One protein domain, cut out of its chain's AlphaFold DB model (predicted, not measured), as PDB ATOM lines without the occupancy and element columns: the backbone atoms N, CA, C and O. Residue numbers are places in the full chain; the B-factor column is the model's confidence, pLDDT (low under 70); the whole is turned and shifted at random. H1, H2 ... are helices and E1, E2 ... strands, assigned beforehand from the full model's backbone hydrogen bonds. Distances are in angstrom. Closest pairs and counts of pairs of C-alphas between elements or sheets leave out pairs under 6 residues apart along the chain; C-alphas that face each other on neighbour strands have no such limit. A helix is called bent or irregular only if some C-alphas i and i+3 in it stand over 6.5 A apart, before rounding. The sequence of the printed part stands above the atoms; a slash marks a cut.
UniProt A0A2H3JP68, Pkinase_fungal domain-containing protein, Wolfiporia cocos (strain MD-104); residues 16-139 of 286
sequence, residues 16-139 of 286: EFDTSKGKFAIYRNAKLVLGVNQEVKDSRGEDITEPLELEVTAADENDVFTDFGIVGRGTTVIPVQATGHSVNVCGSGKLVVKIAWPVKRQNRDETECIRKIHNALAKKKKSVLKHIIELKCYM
ATOM      1  N   GLU A  16       7.481  29.612 -17.318       68.62
ATOM      2  CA  GLU A  16       7.857  28.502 -16.457       68.62
ATOM      3  C   GLU A  16       8.304  27.315 -17.315       68.62
ATOM      4  O   GLU A  16       7.655  26.947 -18.299       68.62
ATOM      5  N   PHE A  17       9.412  26.694 -16.919       68.12
ATOM      6  CA  PHE A  17       9.982  25.533 -17.594       68.12
ATOM      7  C   PHE A  17      10.013  24.336 -16.645       68.12
ATOM      8  O   PHE A  17      10.374  24.469 -15.476       68.12
ATOM      9  N   ASP A  18       9.699  23.145 -17.153       62.41
ATOM     10  CA  ASP A  18       9.879  21.899 -16.405       62.41
ATOM     11  C   ASP A  18      11.374  21.546 -16.337       62.41
ATOM     12  O   ASP A  18      11.933  20.863 -17.198       62.41
ATOM     13  N   THR A  19      12.051  22.044 -15.302       57.50
ATOM     14  CA  THR A  19      13.483  21.820 -15.077       57.50
ATOM     15  C   THR A  19      13.773  20.552 -14.279       57.50
ATOM     16  O   THR A  19      14.858  20.440 -13.705       57.50
ATOM     17  N   SER A  20      12.866  19.566 -14.248       53.34
ATOM     18  CA  SER A  20      13.011  18.319 -13.469       53.34
ATOM     19  C   SER A  20      14.313  17.531 -13.720       53.34
ATOM     20  O   SER A  20      14.628  16.607 -12.972       53.34
ATOM     21  N   LYS A  21      15.110  17.901 -14.738       51.00
ATOM     22  CA  LYS A  21      16.428  17.315 -15.049       51.00
ATOM     23  C   LYS A  21      17.586  18.317 -15.175       51.00
ATOM     24  O   LYS A  21      18.645  17.937 -15.671       51.00
ATOM     25  N   GLY A  22      17.405  19.578 -14.772       46.62
ATOM     26  CA  GLY A  22      18.476  20.587 -14.746       46.62
ATOM     27  C   GLY A  22      19.123  20.900 -16.105       46.62
ATOM     28  O   GLY A  22      20.219  21.448 -16.148       46.62
ATOM     29  N   LYS A  23      18.478  20.529 -17.218       51.09
ATOM     30  CA  LYS A  23      18.938  20.818 -18.580       51.09
ATOM     31  C   LYS A  23      17.790  21.410 -19.376       51.09
ATOM     32  O   LYS A  23      16.847  20.703 -19.721       51.09
ATOM     33  N   PHE A  24      17.890  22.704 -19.644       54.66
ATOM     34  CA  PHE A  24      17.018  23.393 -20.574       54.66
ATOM     35  C   PHE A  24      17.568  23.186 -21.987       54.66
ATOM     36  O   PHE A  24      18.728  23.500 -22.245       54.66
ATOM     37  N   ALA A  25      16.782  22.560 -22.861       54.75
ATOM     38  CA  ALA A  25      17.204  22.259 -24.230       54.75
ATOM     39  C   ALA A  25      16.160  22.643 -25.289       54.75
ATOM     40  O   ALA A  25      16.542  22.853 -26.430       54.75
ATOM     41  N   ILE A  26      14.867  22.707 -24.930       65.88
ATOM     42  CA  ILE A  26      13.736  22.964 -25.840       65.88
ATOM     43  C   ILE A  26      12.543  23.562 -25.068       65.88
ATOM     44  O   ILE A  26      12.439  23.364 -23.858       65.88
ATOM     45  N   TYR A  27      11.596  24.198 -25.768       70.19
ATOM     46  CA  TYR A  27      10.347  24.761 -25.208       70.19
ATOM     47  C   TYR A  27       9.299  23.718 -24.777       70.19
ATOM     48  O   TYR A  27       8.199  24.064 -24.352       70.19
ATOM     49  N   ARG A  28       9.613  22.423 -24.876       70.94
ATOM     50  CA  ARG A  28       8.681  21.350 -24.518       70.94
ATOM     51  C   ARG A  28       8.266  21.461 -23.049       70.94
ATOM     52  O   ARG A  28       9.123  21.523 -22.172       70.94
ATOM     53  N   ASN A  29       6.957  21.405 -22.804       73.12
ATOM     54  CA  ASN A  29       6.318  21.590 -21.495       73.12
ATOM     55  C   ASN A  29       6.470  23.005 -20.903       73.12
ATOM     56  O   ASN A  29       6.156  23.192 -19.728       73.12
ATOM     57  N   ALA A  30       6.946  23.990 -21.672       83.06
ATOM     58  CA  ALA A  30       6.983  25.368 -21.204       83.06
ATOM     59  C   ALA A  30       5.561  25.931 -21.104       83.06
ATOM     60  O   ALA A  30       4.699  25.681 -21.954       83.06
ATOM     61  N   LYS A  31       5.324  26.714 -20.056       85.56
ATOM     62  CA  LYS A  31       4.061  27.410 -19.826       85.56
ATOM     63  C   LYS A  31       4.318  28.888 -19.635       85.56
ATOM     64  O   LYS A  31       5.336  29.280 -19.080       85.56
ATOM     65  N   LEU A  32       3.367  29.700 -20.059       86.25
ATOM     66  CA  LEU A  32       3.283  31.100 -19.692       86.25
ATOM     67  C   LEU A  32       2.123  31.247 -18.712       86.25
ATOM     68  O   LEU A  32       0.980  30.922 -19.046       86.25
ATOM     69  N   VAL A  33       2.438  31.678 -17.494       85.88
ATOM     70  CA  VAL A  33       1.472  31.770 -16.396       85.88
ATOM     71  C   VAL A  33       1.277  33.236 -16.044       85.88
ATOM     72  O   VAL A  33       2.207  33.913 -15.613       85.88
ATOM     73  N   LEU A  34       0.054  33.728 -16.240       85.69
ATOM     74  CA  LEU A  34      -0.357  35.058 -15.808       85.69
ATOM     75  C   LEU A  34      -1.067  34.930 -14.457       85.69
ATOM     76  O   LEU A  34      -2.194  34.438 -14.382       85.69
ATOM     77  N   GLY A  35      -0.379  35.314 -13.386       78.69
ATOM     78  CA  GLY A  35      -0.856  35.174 -12.012       78.69
ATOM     79  C   GLY A  35      -1.937  36.188 -11.623       78.69
ATOM     80  O   GLY A  35      -2.087  37.243 -12.234       78.69
ATOM     81  N   VAL A  36      -2.648  35.898 -10.529       70.12
ATOM     82  CA  VAL A  36      -3.764  36.719 -10.007       70.12
ATOM     83  C   VAL A  36      -3.332  38.140  -9.610       70.12
ATOM     84  O   VAL A  36      -4.121  39.075  -9.674       70.12
ATOM     85  N   ASN A  37      -2.062  38.322  -9.239       69.31
ATOM     86  CA  ASN A  37      -1.524  39.606  -8.776       69.31
ATOM     87  C   ASN A  37      -0.833  40.421  -9.885       69.31
ATOM     88  O   ASN A  37      -0.139  41.383  -9.580       69.31
ATOM     89  N   GLN A  38      -0.978  40.038 -11.157       73.88
ATOM     90  CA  GLN A  38      -0.271  40.681 -12.275       73.88
ATOM     91  C   GLN A  38      -1.135  41.687 -13.055       73.88
ATOM     92  O   GLN A  38      -0.837  41.994 -14.205       73.88
ATOM     93  N   GLU A  39      -2.220  42.182 -12.445       85.56
ATOM     94  CA  GLU A  39      -3.128  43.185 -13.036       85.56
ATOM     95  C   GLU A  39      -3.571  42.840 -14.473       85.56
ATOM     96  O   GLU A  39      -3.657  43.696 -15.359       85.56
ATOM     97  N   VAL A  40      -3.836  41.553 -14.717       90.00
ATOM     98  CA  VAL A  40      -4.272  41.062 -16.024       90.00
ATOM     99  C   VAL A  40      -5.659  41.611 -16.326       90.00
ATOM    100  O   VAL A  40      -6.575  41.490 -15.513       90.00
ATOM    101  N   LYS A  41      -5.842  42.159 -17.526       92.38
ATOM    102  CA  LYS A  41      -7.123  42.687 -17.998       92.38
ATOM    103  C   LYS A  41      -7.631  41.918 -19.210       92.38
ATOM    104  O   LYS A  41      -6.855  41.507 -20.075       92.38
ATOM    105  N   ASP A  42      -8.946  41.751 -19.300       91.31
ATOM    106  CA  ASP A  42      -9.608  41.188 -20.475       91.31
ATOM    107  C   ASP A  42      -9.580  42.173 -21.662       91.31
ATOM    108  O   ASP A  42      -9.183  43.338 -21.562       91.31
ATOM    109  N   SER A  43     -10.038  41.716 -22.828       89.19
ATOM    110  CA  SER A  43     -10.167  42.548 -24.038       89.19
ATOM    111  C   SER A  43     -11.009  43.825 -23.858       89.19
ATOM    112  O   SER A  43     -10.885  44.776 -24.636       89.19
ATOM    113  N   ARG A  44     -11.864  43.877 -22.831       87.56
ATOM    114  CA  ARG A  44     -12.711  45.022 -22.475       87.56
ATOM    115  C   ARG A  44     -12.109  45.871 -21.364       87.56
ATOM    116  O   ARG A  44     -12.670  46.933 -21.112       87.56
ATOM    117  N   GLY A  45     -10.950  45.504 -20.818       87.69
ATOM    118  CA  GLY A  45     -10.239  46.232 -19.769       87.69
ATOM    119  C   GLY A  45     -10.647  45.883 -18.347       87.69
ATOM    120  O   GLY A  45     -10.201  46.580 -17.438       87.69
ATOM    121  N   GLU A  46     -11.492  44.870 -18.176       90.50
ATOM    122  CA  GLU A  46     -11.933  44.393 -16.870       90.50
ATOM    123  C   GLU A  46     -10.866  43.480 -16.270       90.50
ATOM    124  O   GLU A  46     -10.223  42.724 -16.999       90.50
ATOM    125  N   ASP A  47     -10.677  43.549 -14.957       91.56
ATOM    126  CA  ASP A  47      -9.661  42.750 -14.276       91.56
ATOM    127  C   ASP A  47     -10.019  41.258 -14.296       91.56
ATOM    128  O   ASP A  47     -11.166  40.861 -14.073       91.56
ATOM    129  N   ILE A  48      -9.014  40.424 -14.555       89.88
ATOM    130  CA  ILE A  48      -9.111  38.969 -14.507       89.88
ATOM    131  C   ILE A  48      -8.554  38.510 -13.161       89.88
ATOM    132  O   ILE A  48      -7.376  38.690 -12.865       89.88
ATOM    133  N   THR A  49      -9.413  37.907 -12.341       88.06
ATOM    134  CA  THR A  49      -9.085  37.498 -10.965       88.06
ATOM    135  C   THR A  49      -8.640  36.041 -10.844       88.06
ATOM    136  O   THR A  49      -8.285  35.594  -9.757       88.06
ATOM    137  N   GLU A  50      -8.706  35.278 -11.932       89.00
ATOM    138  CA  GLU A  50      -8.255  33.888 -11.995       89.00
ATOM    139  C   GLU A  50      -6.964  33.802 -12.823       89.00
ATOM    140  O   GLU A  50      -6.820  34.534 -13.805       89.00
ATOM    141  N   PRO A  51      -6.011  32.934 -12.449       88.81
ATOM    142  CA  PRO A  51      -4.761  32.813 -13.183       88.81
ATOM    143  C   PRO A  51      -5.007  32.270 -14.594       88.81
ATOM    144  O   PRO A  51      -5.854  31.395 -14.801       88.81
ATOM    145  N   LEU A  52      -4.238  32.766 -15.565       91.50
ATOM    146  CA  LEU A  52      -4.271  32.270 -16.937       91.50
ATOM    147  C   LEU A  52      -3.017  31.450 -17.226       91.50
ATOM    148  O   LEU A  52      -1.914  31.982 -17.297       91.50
ATOM    149  N   GLU A  53      -3.203  30.154 -17.443       92.12
ATOM    150  CA  GLU A  53      -2.177  29.256 -17.964       92.12
ATOM    151  C   GLU A  53      -2.276  29.129 -19.487       92.12
ATOM    152  O   GLU A  53      -3.344  28.832 -20.042       92.12
ATOM    153  N   LEU A  54      -1.146  29.336 -20.161       92.50
ATOM    154  CA  LEU A  54      -0.988  29.195 -21.603       92.50
ATOM    155  C   LEU A  54       0.173  28.230 -21.869       92.50
ATOM    156  O   LEU A  54       1.301  28.474 -21.455       92.50
ATOM    157  N   GLU A  55      -0.094  27.120 -22.545       92.00
ATOM    158  CA  GLU A  55       0.944  26.169 -22.948       92.00
ATOM    159  C   GLU A  55       1.684  26.707 -24.173       92.00
ATOM    160  O   GLU A  55       1.049  27.125 -25.143       92.00
ATOM    161  N   VAL A  56       3.016  26.712 -24.139       90.56
ATOM    162  CA  VAL A  56       3.838  27.139 -25.275       90.56
ATOM    163  C   VAL A  56       3.877  26.017 -26.304       90.56
ATOM    164  O   VAL A  56       4.243  24.886 -25.992       90.56
ATOM    165  N   THR A  57       3.514  26.331 -27.546       90.69
ATOM    166  CA  THR A  57       3.430  25.340 -28.631       90.69
ATOM    167  C   THR A  57       4.619  25.388 -29.587       90.69
ATOM    168  O   THR A  57       4.585  24.715 -30.614       90.69
ATOM    169  N   ALA A  58       5.638  26.201 -29.292       85.69
ATOM    170  CA  ALA A  58       6.879  26.253 -30.059       85.69
ATOM    171  C   ALA A  58       7.633  24.917 -29.938       85.69
ATOM    172  O   ALA A  58       7.844  24.420 -28.828       85.69
ATOM    173  N   ALA A  59       8.027  24.326 -31.065       79.38
ATOM    174  CA  ALA A  59       8.837  23.112 -31.081       79.38
ATOM    175  C   ALA A  59      10.318  23.433 -30.836       79.38
ATOM    176  O   ALA A  59      10.982  22.739 -30.062       79.38
ATOM    177  N   ASP A  60      10.802  24.508 -31.456       74.88
ATOM    178  CA  ASP A  60      12.164  25.022 -31.336       74.88
ATOM    179  C   ASP A  60      12.199  26.561 -31.445       74.88
ATOM    180  O   ASP A  60      11.164  27.228 -31.427       74.88
ATOM    181  N   GLU A  61      13.399  27.137 -31.473       68.81
ATOM    182  CA  GLU A  61      13.618  28.586 -31.528       68.81
ATOM    183  C   GLU A  61      13.060  29.259 -32.786       68.81
ATOM    184  O   GLU A  61      12.672  30.420 -32.714       68.81
ATOM    185  N   ASN A  62      12.927  28.540 -33.905       75.38
ATOM    186  CA  ASN A  62      12.397  29.109 -35.146       75.38
ATOM    187  C   ASN A  62      10.890  29.394 -35.062       75.38
ATOM    188  O   ASN A  62      10.366  30.186 -35.847       75.38
ATOM    189  N   ASP A  63      10.194  28.766 -34.109       81.38
ATOM    190  CA  ASP A  63       8.778  29.022 -33.841       81.38
ATOM    191  C   ASP A  63       8.560  30.244 -32.932       81.38
ATOM    192  O   ASP A  63       7.427  30.717 -32.801       81.38
ATOM    193  N   VAL A  64       9.620  30.765 -32.305       81.25
ATOM    194  CA  VAL A  64       9.582  31.985 -31.494       81.25
ATOM    195  C   VAL A  64      10.162  33.130 -32.307       81.25
ATOM    196  O   VAL A  64      11.348  33.181 -32.612       81.25
ATOM    197  N   PHE A  65       9.316  34.096 -32.642       80.75
ATOM    198  CA  PHE A  65       9.775  35.276 -33.357       80.75
ATOM    199  C   PHE A  65      10.274  36.313 -32.358       80.75
ATOM    200  O   PHE A  65       9.482  36.812 -31.560       80.75
ATOM    201  N   THR A  66      11.549  36.683 -32.441       77.19
ATOM    202  CA  THR A  66      12.102  37.810 -31.688       77.19
ATOM    203  C   THR A  66      12.732  38.806 -32.648       77.19
ATOM    204  O   THR A  66      13.593  38.447 -33.445       77.19
ATOM    205  N   ASP A  67      12.294  40.059 -32.560       71.88
ATOM    206  CA  ASP A  67      12.864  41.184 -33.292       71.88
ATOM    207  C   ASP A  67      13.390  42.225 -32.305       71.88
ATOM    208  O   ASP A  67      12.663  42.700 -31.419       71.88
ATOM    209  N   PHE A  68      14.663  42.569 -32.466       67.44
ATOM    210  CA  PHE A  68      15.337  43.602 -31.696       67.44
ATOM    211  C   PHE A  68      15.438  44.845 -32.580       67.44
ATOM    212  O   PHE A  68      16.208  44.900 -33.536       67.44
ATOM    213  N   GLY A  69      14.616  45.846 -32.280       60.84
ATOM    214  CA  GLY A  69      14.691  47.146 -32.932       60.84
ATOM    215  C   GLY A  69      15.804  48.018 -32.347       60.84
ATOM    216  O   GLY A  69      16.472  47.664 -31.382       60.84
ATOM    217  N   ILE A  70      15.948  49.226 -32.895       54.16
ATOM    218  CA  ILE A  70      16.826  50.273 -32.350       54.16
ATOM    219  C   ILE A  70      16.462  50.621 -30.894       54.16
ATOM    220  O   ILE A  70      15.339  51.069 -30.641       54.16
ATOM    221  N   VAL A  71      17.439  50.423 -30.001       53.66
ATOM    222  CA  VAL A  71      17.559  50.799 -28.575       53.66
ATOM    223  C   VAL A  71      16.324  50.569 -27.707       53.66
ATOM    224  O   VAL A  71      15.306  51.263 -27.814       53.66
ATOM    225  N   GLY A  72      16.419  49.588 -26.805       51.75
ATOM    226  CA  GLY A  72      15.371  49.254 -25.831       51.75
ATOM    227  C   GLY A  72      14.051  48.751 -26.435       51.75
ATOM    228  O   GLY A  72      13.066  48.600 -25.712       51.75
ATOM    229  N   ARG A  73      14.006  48.500 -27.751       63.75
ATOM    230  CA  ARG A  73      12.862  47.922 -28.465       63.75
ATOM    231  C   ARG A  73      13.114  46.446 -28.711       63.75
ATOM    232  O   ARG A  73      13.886  46.090 -29.587       63.75
ATOM    233  N   GLY A  74      12.406  45.596 -27.986       70.44
ATOM    234  CA  GLY A  74      12.307  44.173 -28.297       70.44
ATOM    235  C   GLY A  74      10.849  43.803 -28.500       70.44
ATOM    236  O   GLY A  74       9.989  44.297 -27.765       70.44
ATOM    237  N   THR A  75      10.561  42.968 -29.491       79.56
ATOM    238  CA  THR A  75       9.275  42.276 -29.615       79.56
ATOM    239  C   THR A  75       9.529  40.786 -29.708       79.56
ATOM    240  O   THR A  75      10.216  40.344 -30.620       79.56
ATOM    241  N   THR A  76       8.917  40.022 -28.812       83.94
ATOM    242  CA  THR A  76       8.907  38.561 -28.852       83.94
ATOM    243  C   THR A  76       7.472  38.086 -29.041       83.94
ATOM    244  O   THR A  76       6.566  38.525 -28.330       83.94
ATOM    245  N   VAL A  77       7.246  37.204 -30.009       88.25
ATOM    246  CA  VAL A  77       5.957  36.576 -30.292       88.25
ATOM    247  C   VAL A  77       6.106  35.072 -30.118       88.25
ATOM    248  O   VAL A  77       6.897  34.431 -30.805       88.25
ATOM    249  N   ILE A  78       5.324  34.523 -29.192       90.25
ATOM    250  CA  ILE A  78       5.394  33.128 -28.762       90.25
ATOM    251  C   ILE A  78       4.066  32.451 -29.108       90.25
ATOM    252  O   ILE A  78       3.016  32.933 -28.670       90.25
ATOM    253  N   PRO A  79       4.060  31.352 -29.875       93.44
ATOM    254  CA  PRO A  79       2.844  30.598 -30.141       93.44
ATOM    255  C   PRO A  79       2.412  29.836 -28.884       93.44
ATOM    256  O   PRO A  79       3.223  29.181 -28.225       93.44
ATOM    257  N   VAL A  80       1.125  29.938 -28.541       94.88
ATOM    258  CA  VAL A  80       0.569  29.327 -27.330       94.88
ATOM    259  C   VAL A  80      -0.812  28.716 -27.557       94.88
ATOM    260  O   VAL A  80      -1.525  29.037 -28.514       94.88
ATOM    261  N   GLN A  81      -1.231  27.885 -26.607       95.56
ATOM    262  CA  GLN A  81      -2.584  27.364 -26.492       95.56
ATOM    263  C   GLN A  81      -3.122  27.569 -25.075       95.56
ATOM    264  O   GLN A  81      -2.446  27.301 -24.085       95.56
ATOM    265  N   ALA A  82      -4.361  28.047 -24.965       94.94
ATOM    266  CA  ALA A  82      -5.013  28.194 -23.671       94.94
ATOM    267  C   ALA A  82      -5.406  26.828 -23.096       94.94
ATOM    268  O   ALA A  82      -5.925  25.971 -23.816       94.94
ATOM    269  N   THR A  83      -5.213  26.649 -21.791       92.44
ATOM    270  CA  THR A  83      -5.591  25.433 -21.061       92.44
ATOM    271  C   THR A  83      -6.490  25.777 -19.870       92.44
ATOM    272  O   THR A  83      -6.565  26.930 -19.445       92.44
ATOM    273  N   GLY A  84      -7.241  24.797 -19.358       91.69
ATOM    274  CA  GLY A  84      -8.074  24.972 -18.161       91.69
ATOM    275  C   GLY A  84      -9.029  26.174 -18.232       91.69
ATOM    276  O   GLY A  84      -9.756  26.344 -19.213       91.69
ATOM    277  N   HIS A  85      -9.017  27.010 -17.186       90.25
ATOM    278  CA  HIS A  85      -9.831  28.230 -17.103       90.25
ATOM    279  C   HIS A  85      -9.528  29.221 -18.239       90.25
ATOM    280  O   HIS A  85     -10.444  29.864 -18.756       90.25
ATOM    281  N   SER A  86      -8.273  29.302 -18.693       92.38
ATOM    282  CA  SER A  86      -7.838  30.244 -19.729       92.38
ATOM    283  C   SER A  86      -8.597  30.091 -21.041       92.38
ATOM    284  O   SER A  86      -8.722  31.056 -21.791       92.38
ATOM    285  N   VAL A  87      -9.139  28.902 -21.328       94.25
ATOM    286  CA  VAL A  87      -9.962  28.658 -22.523       94.25
ATOM    287  C   VAL A  87     -11.227  29.520 -22.518       94.25
ATOM    288  O   VAL A  87     -11.657  29.968 -23.580       94.25
ATOM    289  N   ASN A  88     -11.795  29.816 -21.346       92.12
ATOM    290  CA  ASN A  88     -12.990  30.655 -21.224       92.12
ATOM    291  C   ASN A  88     -12.701  32.125 -21.558       92.12
ATOM    292  O   ASN A  88     -13.575  32.825 -22.066       92.12
ATOM    293  N   VAL A  89     -11.474  32.579 -21.293       90.69
ATOM    294  CA  VAL A  89     -11.033  33.961 -21.522       90.69
ATOM    295  C   VAL A  89     -10.470  34.130 -22.934       90.69
ATOM    296  O   VAL A  89     -10.880  35.017 -23.683       90.69
ATOM    297  N   CYS A  90      -9.527  33.271 -23.315       92.50
ATOM    298  CA  CYS A  90      -8.741  33.414 -24.537       92.50
ATOM    299  C   CYS A  90      -9.311  32.622 -25.725       92.50
ATOM    300  O   CYS A  90      -9.015  32.937 -26.881       92.50
ATOM    301  N   GLY A  91     -10.169  31.634 -25.465       92.81
ATOM    302  CA  GLY A  91     -10.644  30.670 -26.454       92.81
ATOM    303  C   GLY A  91      -9.653  29.527 -26.698       92.81
ATOM    304  O   GLY A  91      -8.490  29.591 -26.318       92.81
ATOM    305  N   SER A  92     -10.116  28.470 -27.369       92.12
ATOM    306  CA  SER A  92      -9.329  27.264 -27.694       92.12
ATOM    307  C   SER A  92      -8.600  27.329 -29.045       92.12
ATOM    308  O   SER A  92      -8.081  26.319 -29.524       92.12
ATOM    309  N   GLY A  93      -8.611  28.494 -29.697       90.12
ATOM    310  CA  GLY A  93      -7.988  28.696 -31.002       90.12
ATOM    311  C   GLY A  93      -6.459  28.678 -30.948       90.12
ATOM    312  O   GLY A  93      -5.855  28.576 -29.885       90.12
ATOM    313  N   LYS A  94      -5.829  28.824 -32.120       91.31
ATOM    314  CA  LYS A  94      -4.394  29.121 -32.199       91.31
ATOM    315  C   LYS A  94      -4.167  30.543 -31.699       91.31
ATOM    316  O   LYS A  94      -4.776  31.472 -32.233       91.31
ATOM    317  N   LEU A  95      -3.321  30.694 -30.690       95.31
ATOM    318  CA  LEU A  95      -3.041  31.968 -30.046       95.31
ATOM    319  C   LEU A  95      -1.552  32.286 -30.149       95.31
ATOM    320  O   LEU A  95      -0.715  31.411 -30.368       95.31
ATOM    321  N   VAL A  96      -1.238  33.562 -29.973       94.00
ATOM    322  CA  VAL A  96       0.129  34.031 -29.776       94.00
ATOM    323  C   VAL A  96       0.147  34.979 -28.587       94.00
ATOM    324  O   VAL A  96      -0.788  35.762 -28.401       94.00
ATOM    325  N   VAL A  97       1.209  34.920 -27.796       93.00
ATOM    326  CA  VAL A  97       1.548  35.952 -26.819       93.00
ATOM    327  C   VAL A  97       2.567  36.869 -27.468       93.00
ATOM    328  O   VAL A  97       3.573  36.404 -27.992       93.00
ATOM    329  N   LYS A  98       2.304  38.173 -27.432       91.12
ATOM    330  CA  LYS A  98       3.250  39.202 -27.858       91.12
ATOM    331  C   LYS A  98       3.749  39.939 -26.620       91.12
ATOM    332  O   LYS A  98       2.953  40.548 -25.912       91.12
ATOM    333  N   ILE A  99       5.053  39.901 -26.397       87.12
ATOM    334  CA  ILE A  99       5.759  40.662 -25.367       87.12
ATOM    335  C   ILE A  99       6.530  41.755 -26.089       87.12
ATOM    336  O   ILE A  99       7.232  41.479 -27.059       87.12
ATOM    337  N   ALA A 100       6.377  42.999 -25.655       82.12
ATOM    338  CA  ALA A 100       7.039  44.119 -26.300       82.12
ATOM    339  C   ALA A 100       7.532  45.140 -25.277       82.12
ATOM    340  O   ALA A 100       6.888  45.370 -24.254       82.12
ATOM    341  N   TRP A 101       8.638  45.799 -25.617       76.69
ATOM    342  CA  TRP A 101       9.205  46.927 -24.878       76.69
ATOM    343  C   TRP A 101       8.981  48.218 -25.679       76.69
ATOM    344  O   TRP A 101       9.848  48.655 -26.441       76.69
ATOM    345  N   PRO A 102       7.778  48.819 -25.612       69.31
ATOM    346  CA  PRO A 102       7.477  49.998 -26.404       69.31
ATOM    347  C   PRO A 102       8.219  51.218 -25.851       69.31
ATOM    348  O   PRO A 102       8.061  51.599 -24.690       69.31
ATOM    349  N   VAL A 103       8.961  51.921 -26.711       65.88
ATOM    350  CA  VAL A 103       9.446  53.266 -26.370       65.88
ATOM    351  C   VAL A 103       8.223  54.163 -26.226       65.88
ATOM    352  O   VAL A 103       7.471  54.327 -27.191       65.88
ATOM    353  N   LYS A 104       8.040  54.775 -25.049       61.50
ATOM    354  CA  LYS A 104       6.966  55.744 -24.775       61.50
ATOM    355  C   LYS A 104       7.154  57.021 -25.599       61.50
ATOM    356  O   LYS A 104       7.489  58.079 -25.080       61.50
ATOM    357  N   ARG A 105       6.920  56.951 -26.908       53.47
ATOM    358  CA  ARG A 105       6.746  58.127 -27.758       53.47
ATOM    359  C   ARG A 105       5.241  58.408 -27.818       53.47
ATOM    360  O   ARG A 105       4.482  57.628 -28.379       53.47
ATOM    361  N   GLN A 106       4.819  59.535 -27.240       50.06
ATOM    362  CA  GLN A 106       3.473  60.121 -27.395       50.06
ATOM    363  C   GLN A 106       2.280  59.417 -26.699       50.06
ATOM    364  O   GLN A 106       1.177  59.468 -27.240       50.06
ATOM    365  N   ASN A 107       2.437  58.802 -25.515       54.69
ATOM    366  CA  ASN A 107       1.317  58.195 -24.753       54.69
ATOM    367  C   ASN A 107       0.445  57.204 -25.560       54.69
ATOM    368  O   ASN A 107      -0.749  57.072 -25.299       54.69
ATOM    369  N   ARG A 108       1.008  56.525 -26.567       62.62
ATOM    370  CA  ARG A 108       0.260  55.558 -27.380       62.62
ATOM    371  C   ARG A 108       0.475  54.152 -26.838       62.62
ATOM    372  O   ARG A 108       1.577  53.623 -26.939       62.62
ATOM    373  N   ASP A 109      -0.583  53.573 -26.289       76.31
ATOM    374  CA  ASP A 109      -0.657  52.165 -25.906       76.31
ATOM    375  C   ASP A 109      -1.363  51.387 -27.029       76.31
ATOM    376  O   ASP A 109      -2.504  51.693 -27.391       76.31
ATOM    377  N   GLU A 110      -0.673  50.398 -27.607       82.25
ATOM    378  CA  GLU A 110      -1.213  49.523 -28.658       82.25
ATOM    379  C   GLU A 110      -2.527  48.871 -28.212       82.25
ATOM    380  O   GLU A 110      -3.487  48.815 -28.985       82.25
ATOM    381  N   THR A 111      -2.608  48.472 -26.944       86.75
ATOM    382  CA  THR A 111      -3.796  47.876 -26.335       86.75
ATOM    383  C   THR A 111      -4.982  48.833 -26.394       86.75
ATOM    384  O   THR A 111      -6.076  48.475 -26.844       86.75
ATOM    385  N   GLU A 112      -4.769  50.083 -25.979       84.56
ATOM    386  CA  GLU A 112      -5.810  51.107 -25.982       84.56
ATOM    387  C   GLU A 112      -6.256  51.431 -27.419       84.56
ATOM    388  O   GLU A 112      -7.453  51.582 -27.692       84.56
ATOM    389  N   CYS A 113      -5.309  51.473 -28.361       86.69
ATOM    390  CA  CYS A 113      -5.591  51.645 -29.784       86.69
ATOM    391  C   CYS A 113      -6.457  50.506 -30.342       86.69
ATOM    392  O   CYS A 113      -7.495  50.788 -30.951       86.69
ATOM    393  N   ILE A 114      -6.085  49.242 -30.113       87.81
ATOM    394  CA  ILE A 114      -6.843  48.073 -30.588       87.81
ATOM    395  C   ILE A 114      -8.267  48.108 -30.023       87.81
ATOM    396  O   ILE A 114      -9.231  47.983 -30.782       87.81
ATOM    397  N   ARG A 115      -8.430  48.376 -28.722       88.31
ATOM    398  CA  ARG A 115      -9.752  48.460 -28.078       88.31
ATOM    399  C   ARG A 115     -10.618  49.574 -28.661       88.31
ATOM    400  O   ARG A 115     -11.792  49.350 -28.968       88.31
ATOM    401  N   LYS A 116     -10.054  50.769 -28.873       88.44
ATOM    402  CA  LYS A 116     -10.757  51.890 -29.525       88.44
ATOM    403  C   LYS A 116     -11.201  51.523 -30.945       88.44
ATOM    404  O   LYS A 116     -12.352  51.789 -31.305       88.44
ATOM    405  N   ILE A 117     -10.330  50.879 -31.726       88.00
ATOM    406  CA  ILE A 117     -10.626  50.423 -33.093       88.00
ATOM    407  C   ILE A 117     -11.761  49.392 -33.084       88.00
ATOM    408  O   ILE A 117     -12.738  49.563 -33.817       88.00
ATOM    409  N   HIS A 118     -11.681  48.369 -32.228       88.12
ATOM    410  CA  HIS A 118     -12.713  47.332 -32.107       88.12
ATOM    411  C   HIS A 118     -14.071  47.922 -31.730       88.12
ATOM    412  O   HIS A 118     -15.064  47.670 -32.414       88.12
ATOM    413  N   ASN A 119     -14.114  48.792 -30.719       87.50
ATOM    414  CA  ASN A 119     -15.346  49.453 -30.283       87.50
ATOM    415  C   ASN A 119     -15.982  50.313 -31.386       87.50
ATOM    416  O   ASN A 119     -17.208  50.332 -31.541       87.50
ATOM    417  N   ALA A 120     -15.169  51.029 -32.168       88.81
ATOM    418  CA  ALA A 120     -15.655  51.852 -33.270       88.81
ATOM    419  C   ALA A 120     -16.163  51.000 -34.447       88.81
ATOM    420  O   ALA A 120     -17.241  51.265 -34.991       88.81
ATOM    421  N   LEU A 121     -15.413  49.964 -34.832       89.56
ATOM    422  CA  LEU A 121     -15.746  49.096 -35.960       89.56
ATOM    423  C   LEU A 121     -16.920  48.161 -35.658       89.56
ATOM    424  O   LEU A 121     -17.731  47.934 -36.552       89.56
ATOM    425  N   ALA A 122     -17.088  47.699 -34.418       89.62
ATOM    426  CA  ALA A 122     -18.257  46.916 -34.016       89.62
ATOM    427  C   ALA A 122     -19.574  47.673 -34.258       89.62
ATOM    428  O   ALA A 122     -20.559  47.067 -34.677       89.62
ATOM    429  N   LYS A 123     -19.568  48.999 -34.061       91.50
ATOM    430  CA  LYS A 123     -20.732  49.876 -34.275       91.50
ATOM    431  C   LYS A 123     -20.926  50.269 -35.739       91.50
ATOM    432  O   LYS A 123     -22.059  50.373 -36.194       91.50
ATOM    433  N   LYS A 124     -19.833  50.531 -36.467       92.25
ATOM    434  CA  LYS A 124     -19.890  51.124 -37.817       92.25
ATOM    435  C   LYS A 124     -19.749  50.117 -38.956       92.25
ATOM    436  O   LYS A 124     -20.378  50.289 -39.993       92.25
ATOM    437  N   LYS A 125     -18.883  49.110 -38.813       92.31
ATOM    438  CA  LYS A 125     -18.532  48.176 -39.896       92.31
ATOM    439  C   LYS A 125     -17.953  46.860 -39.362       92.31
ATOM    440  O   LYS A 125     -16.775  46.557 -39.553       92.31
ATOM    441  N   LYS A 126     -18.810  46.047 -38.734       92.25
ATOM    442  CA  LYS A 126     -18.435  44.773 -38.088       92.25
ATOM    443  C   LYS A 126     -17.678  43.810 -39.016       92.25
ATOM    444  O   LYS A 126     -16.800  43.090 -38.559       92.25
ATOM    445  N   SER A 127     -17.961  43.832 -40.321       90.62
ATOM    446  CA  SER A 127     -17.292  42.976 -41.313       90.62
ATOM    447  C   SER A 127     -15.788  43.231 -41.464       90.62
ATOM    448  O   SER A 127     -15.092  42.356 -41.973       90.62
ATOM    449  N   VAL A 128     -15.282  44.390 -41.023       90.12
ATOM    450  CA  VAL A 128     -13.847  44.722 -41.057       90.12
ATOM    451  C   VAL A 128     -13.094  44.156 -39.854       90.12
ATOM    452  O   VAL A 128     -11.890  43.959 -39.954       90.12
ATOM    453  N   LEU A 129     -13.778  43.818 -38.753       82.19
ATOM    454  CA  LEU A 129     -13.126  43.314 -37.535       82.19
ATOM    455  C   LEU A 129     -12.274  42.064 -37.778       82.19
ATOM    456  O   LEU A 129     -11.251  41.907 -37.134       82.19
ATOM    457  N   LYS A 130     -12.631  41.230 -38.763       88.44
ATOM    458  CA  LYS A 130     -11.843  40.048 -39.163       88.44
ATOM    459  C   LYS A 130     -10.438  40.368 -39.701       88.44
ATOM    460  O   LYS A 130      -9.653  39.454 -39.911       88.44
ATOM    461  N   HIS A 131     -10.155  41.637 -39.995       89.62
ATOM    462  CA  HIS A 131      -8.863  42.124 -40.482       89.62
ATOM    463  C   HIS A 131      -8.068  42.874 -39.407       89.62
ATOM    464  O   HIS A 131      -6.994  43.389 -39.698       89.62
ATOM    465  N   ILE A 132      -8.604  42.979 -38.190       87.00
ATOM    466  CA  ILE A 132      -7.942  43.609 -37.053       87.00
ATOM    467  C   ILE A 132      -7.628  42.511 -36.047       87.00
ATOM    468  O   ILE A 132      -8.454  41.630 -35.815       87.00
ATOM    469  N   ILE A 133      -6.442  42.570 -35.446       88.56
ATOM    470  CA  ILE A 133      -6.044  41.601 -34.428       88.56
ATOM    471  C   ILE A 133      -7.057  41.577 -33.281       88.56
ATOM    472  O   ILE A 133      -7.524  42.622 -32.822       88.56
ATOM    473  N   GLU A 134      -7.423  40.381 -32.839       90.00
ATOM    474  CA  GLU A 134      -8.329  40.193 -31.714       90.00
ATOM    475  C   GLU A 134      -7.512  40.090 -30.425       90.00
ATOM    476  O   GLU A 134      -6.816  39.104 -30.193       90.00
ATOM    477  N   LEU A 135      -7.600  41.120 -29.584       92.44
ATOM    478  CA  LEU A 135      -7.010  41.095 -28.252       92.44
ATOM    479  C   LEU A 135      -7.854  40.192 -27.343       92.44
ATOM    480  O   LEU A 135      -9.067  40.377 -27.276       92.44
ATOM    481  N   LYS A 136      -7.228  39.247 -26.635       94.19
ATOM    482  CA  LYS A 136      -7.909  38.366 -25.665       94.19
ATOM    483  C   LYS A 136      -7.768  38.876 -24.234       94.19
ATOM    484  O   LYS A 136      -8.767  39.087 -23.550       94.19
ATOM    485  N   CYS A 137      -6.534  39.134 -23.831       92.75
ATOM    486  CA  CYS A 137      -6.152  39.728 -22.559       92.75
ATOM    487  C   CYS A 137      -4.843  40.509 -22.737       92.75
ATOM    488  O   CYS A 137      -4.186  40.397 -23.777       92.75
ATOM    489  N   TYR A 138      -4.496  41.327 -21.749       92.31
ATOM    490  CA  TYR A 138      -3.241  42.068 -21.715       92.31
ATOM    491  C   TYR A 138      -2.830  42.389 -20.278       92.31
ATOM    492  O   TYR A 138      -3.657  42.416 -19.369       92.31
ATOM    493  N   MET A 139      -1.548  42.683 -20.103       89.88
ATOM    494  CA  MET A 139      -0.987  43.300 -18.905       89.88
ATOM    495  C   MET A 139       0.102  44.279 -19.336       89.88
ATOM    496  O   MET A 139       0.583  44.240 -20.472       89.88
TER     497      MET A 139
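This is residues 16 to 139 of the 286 residues of the protein "Pkinase_fungal domain-containing protein" of Wolfiporia cocos (strain MD-104) (UniProt A0A2H3JP68). A strongly twisted, branched antiparallel sheet forms one part, built round the long, bent strand E4, with E5 along one side and E3 and the E1-E2 hairpin on the other; a helical hairpin, H2 and H3, makes a separate arm. Residues 16 to 30 loop out at the far end from that arm. The printed part has 124 residues, in order E1 E2 E3 E4 H1 E5 H2 H3, mixed in class, with 54 residues in named elements, under half. It is only just compact, close to loose, with a radius of gyration of the C-alphas of 16.2 A and spans of 54 by 38 by 29 A.

E4, residues 74 to 82, measures 24.0 A; E5 is 95 to 100, 16.2 A; E3 is 65 to 68; E2 is 52 to 56; E1 is 31 to 34, from C-alpha 31 at (4.061, 27.410, -19.826). H1 is 86 to 90, H2 110 to 124, 20.9 A, and H3 126 to 131, ending at (-8.863, 42.124, -40.482).

E4 bends by 54 degrees at residue 79. Its neighbours are E5 (N 78 to O 97, 2.8 A), E3 (N 77 to O 65, 2.7 A) and E2 (N 55 to O 81, 2.8 A). E1 and E2 form a hairpin (N 32 to O 54, 2.8 A). H1 is on the sheet, only just at its level, height 4.0 A. H2, through residues 118 to 122 alone, touches H3, C-alphas of Leu 121 and Leu 129 closest at 6.5 A, opposite ways at a tilt of 35.1 degrees, only just steep; neither is on the sheet. H3 is only just irregular: C-alphas 127 and 130 are 6.55 A apart. Every O i to N i+4 pair is within hydrogen-bond range in H1, 10 of 11 in H2 and 0 of 2 in H3, where 2 of 3 O i to N i+3 pairs are.

The C-alphas of Lys 21 and Lys 124 are farthest apart, 54.6 A. There is no cut in the printed part; the link E1 to E2 is long. Residues 41 to 42 pair antiparallel with 137 to 138, and residues 104 to 109 stand free. Mean pLDDT of the printed part is 81.3, under 70 at residues 16 to 26, 37, 61, 68 to 73 and 102 to 108.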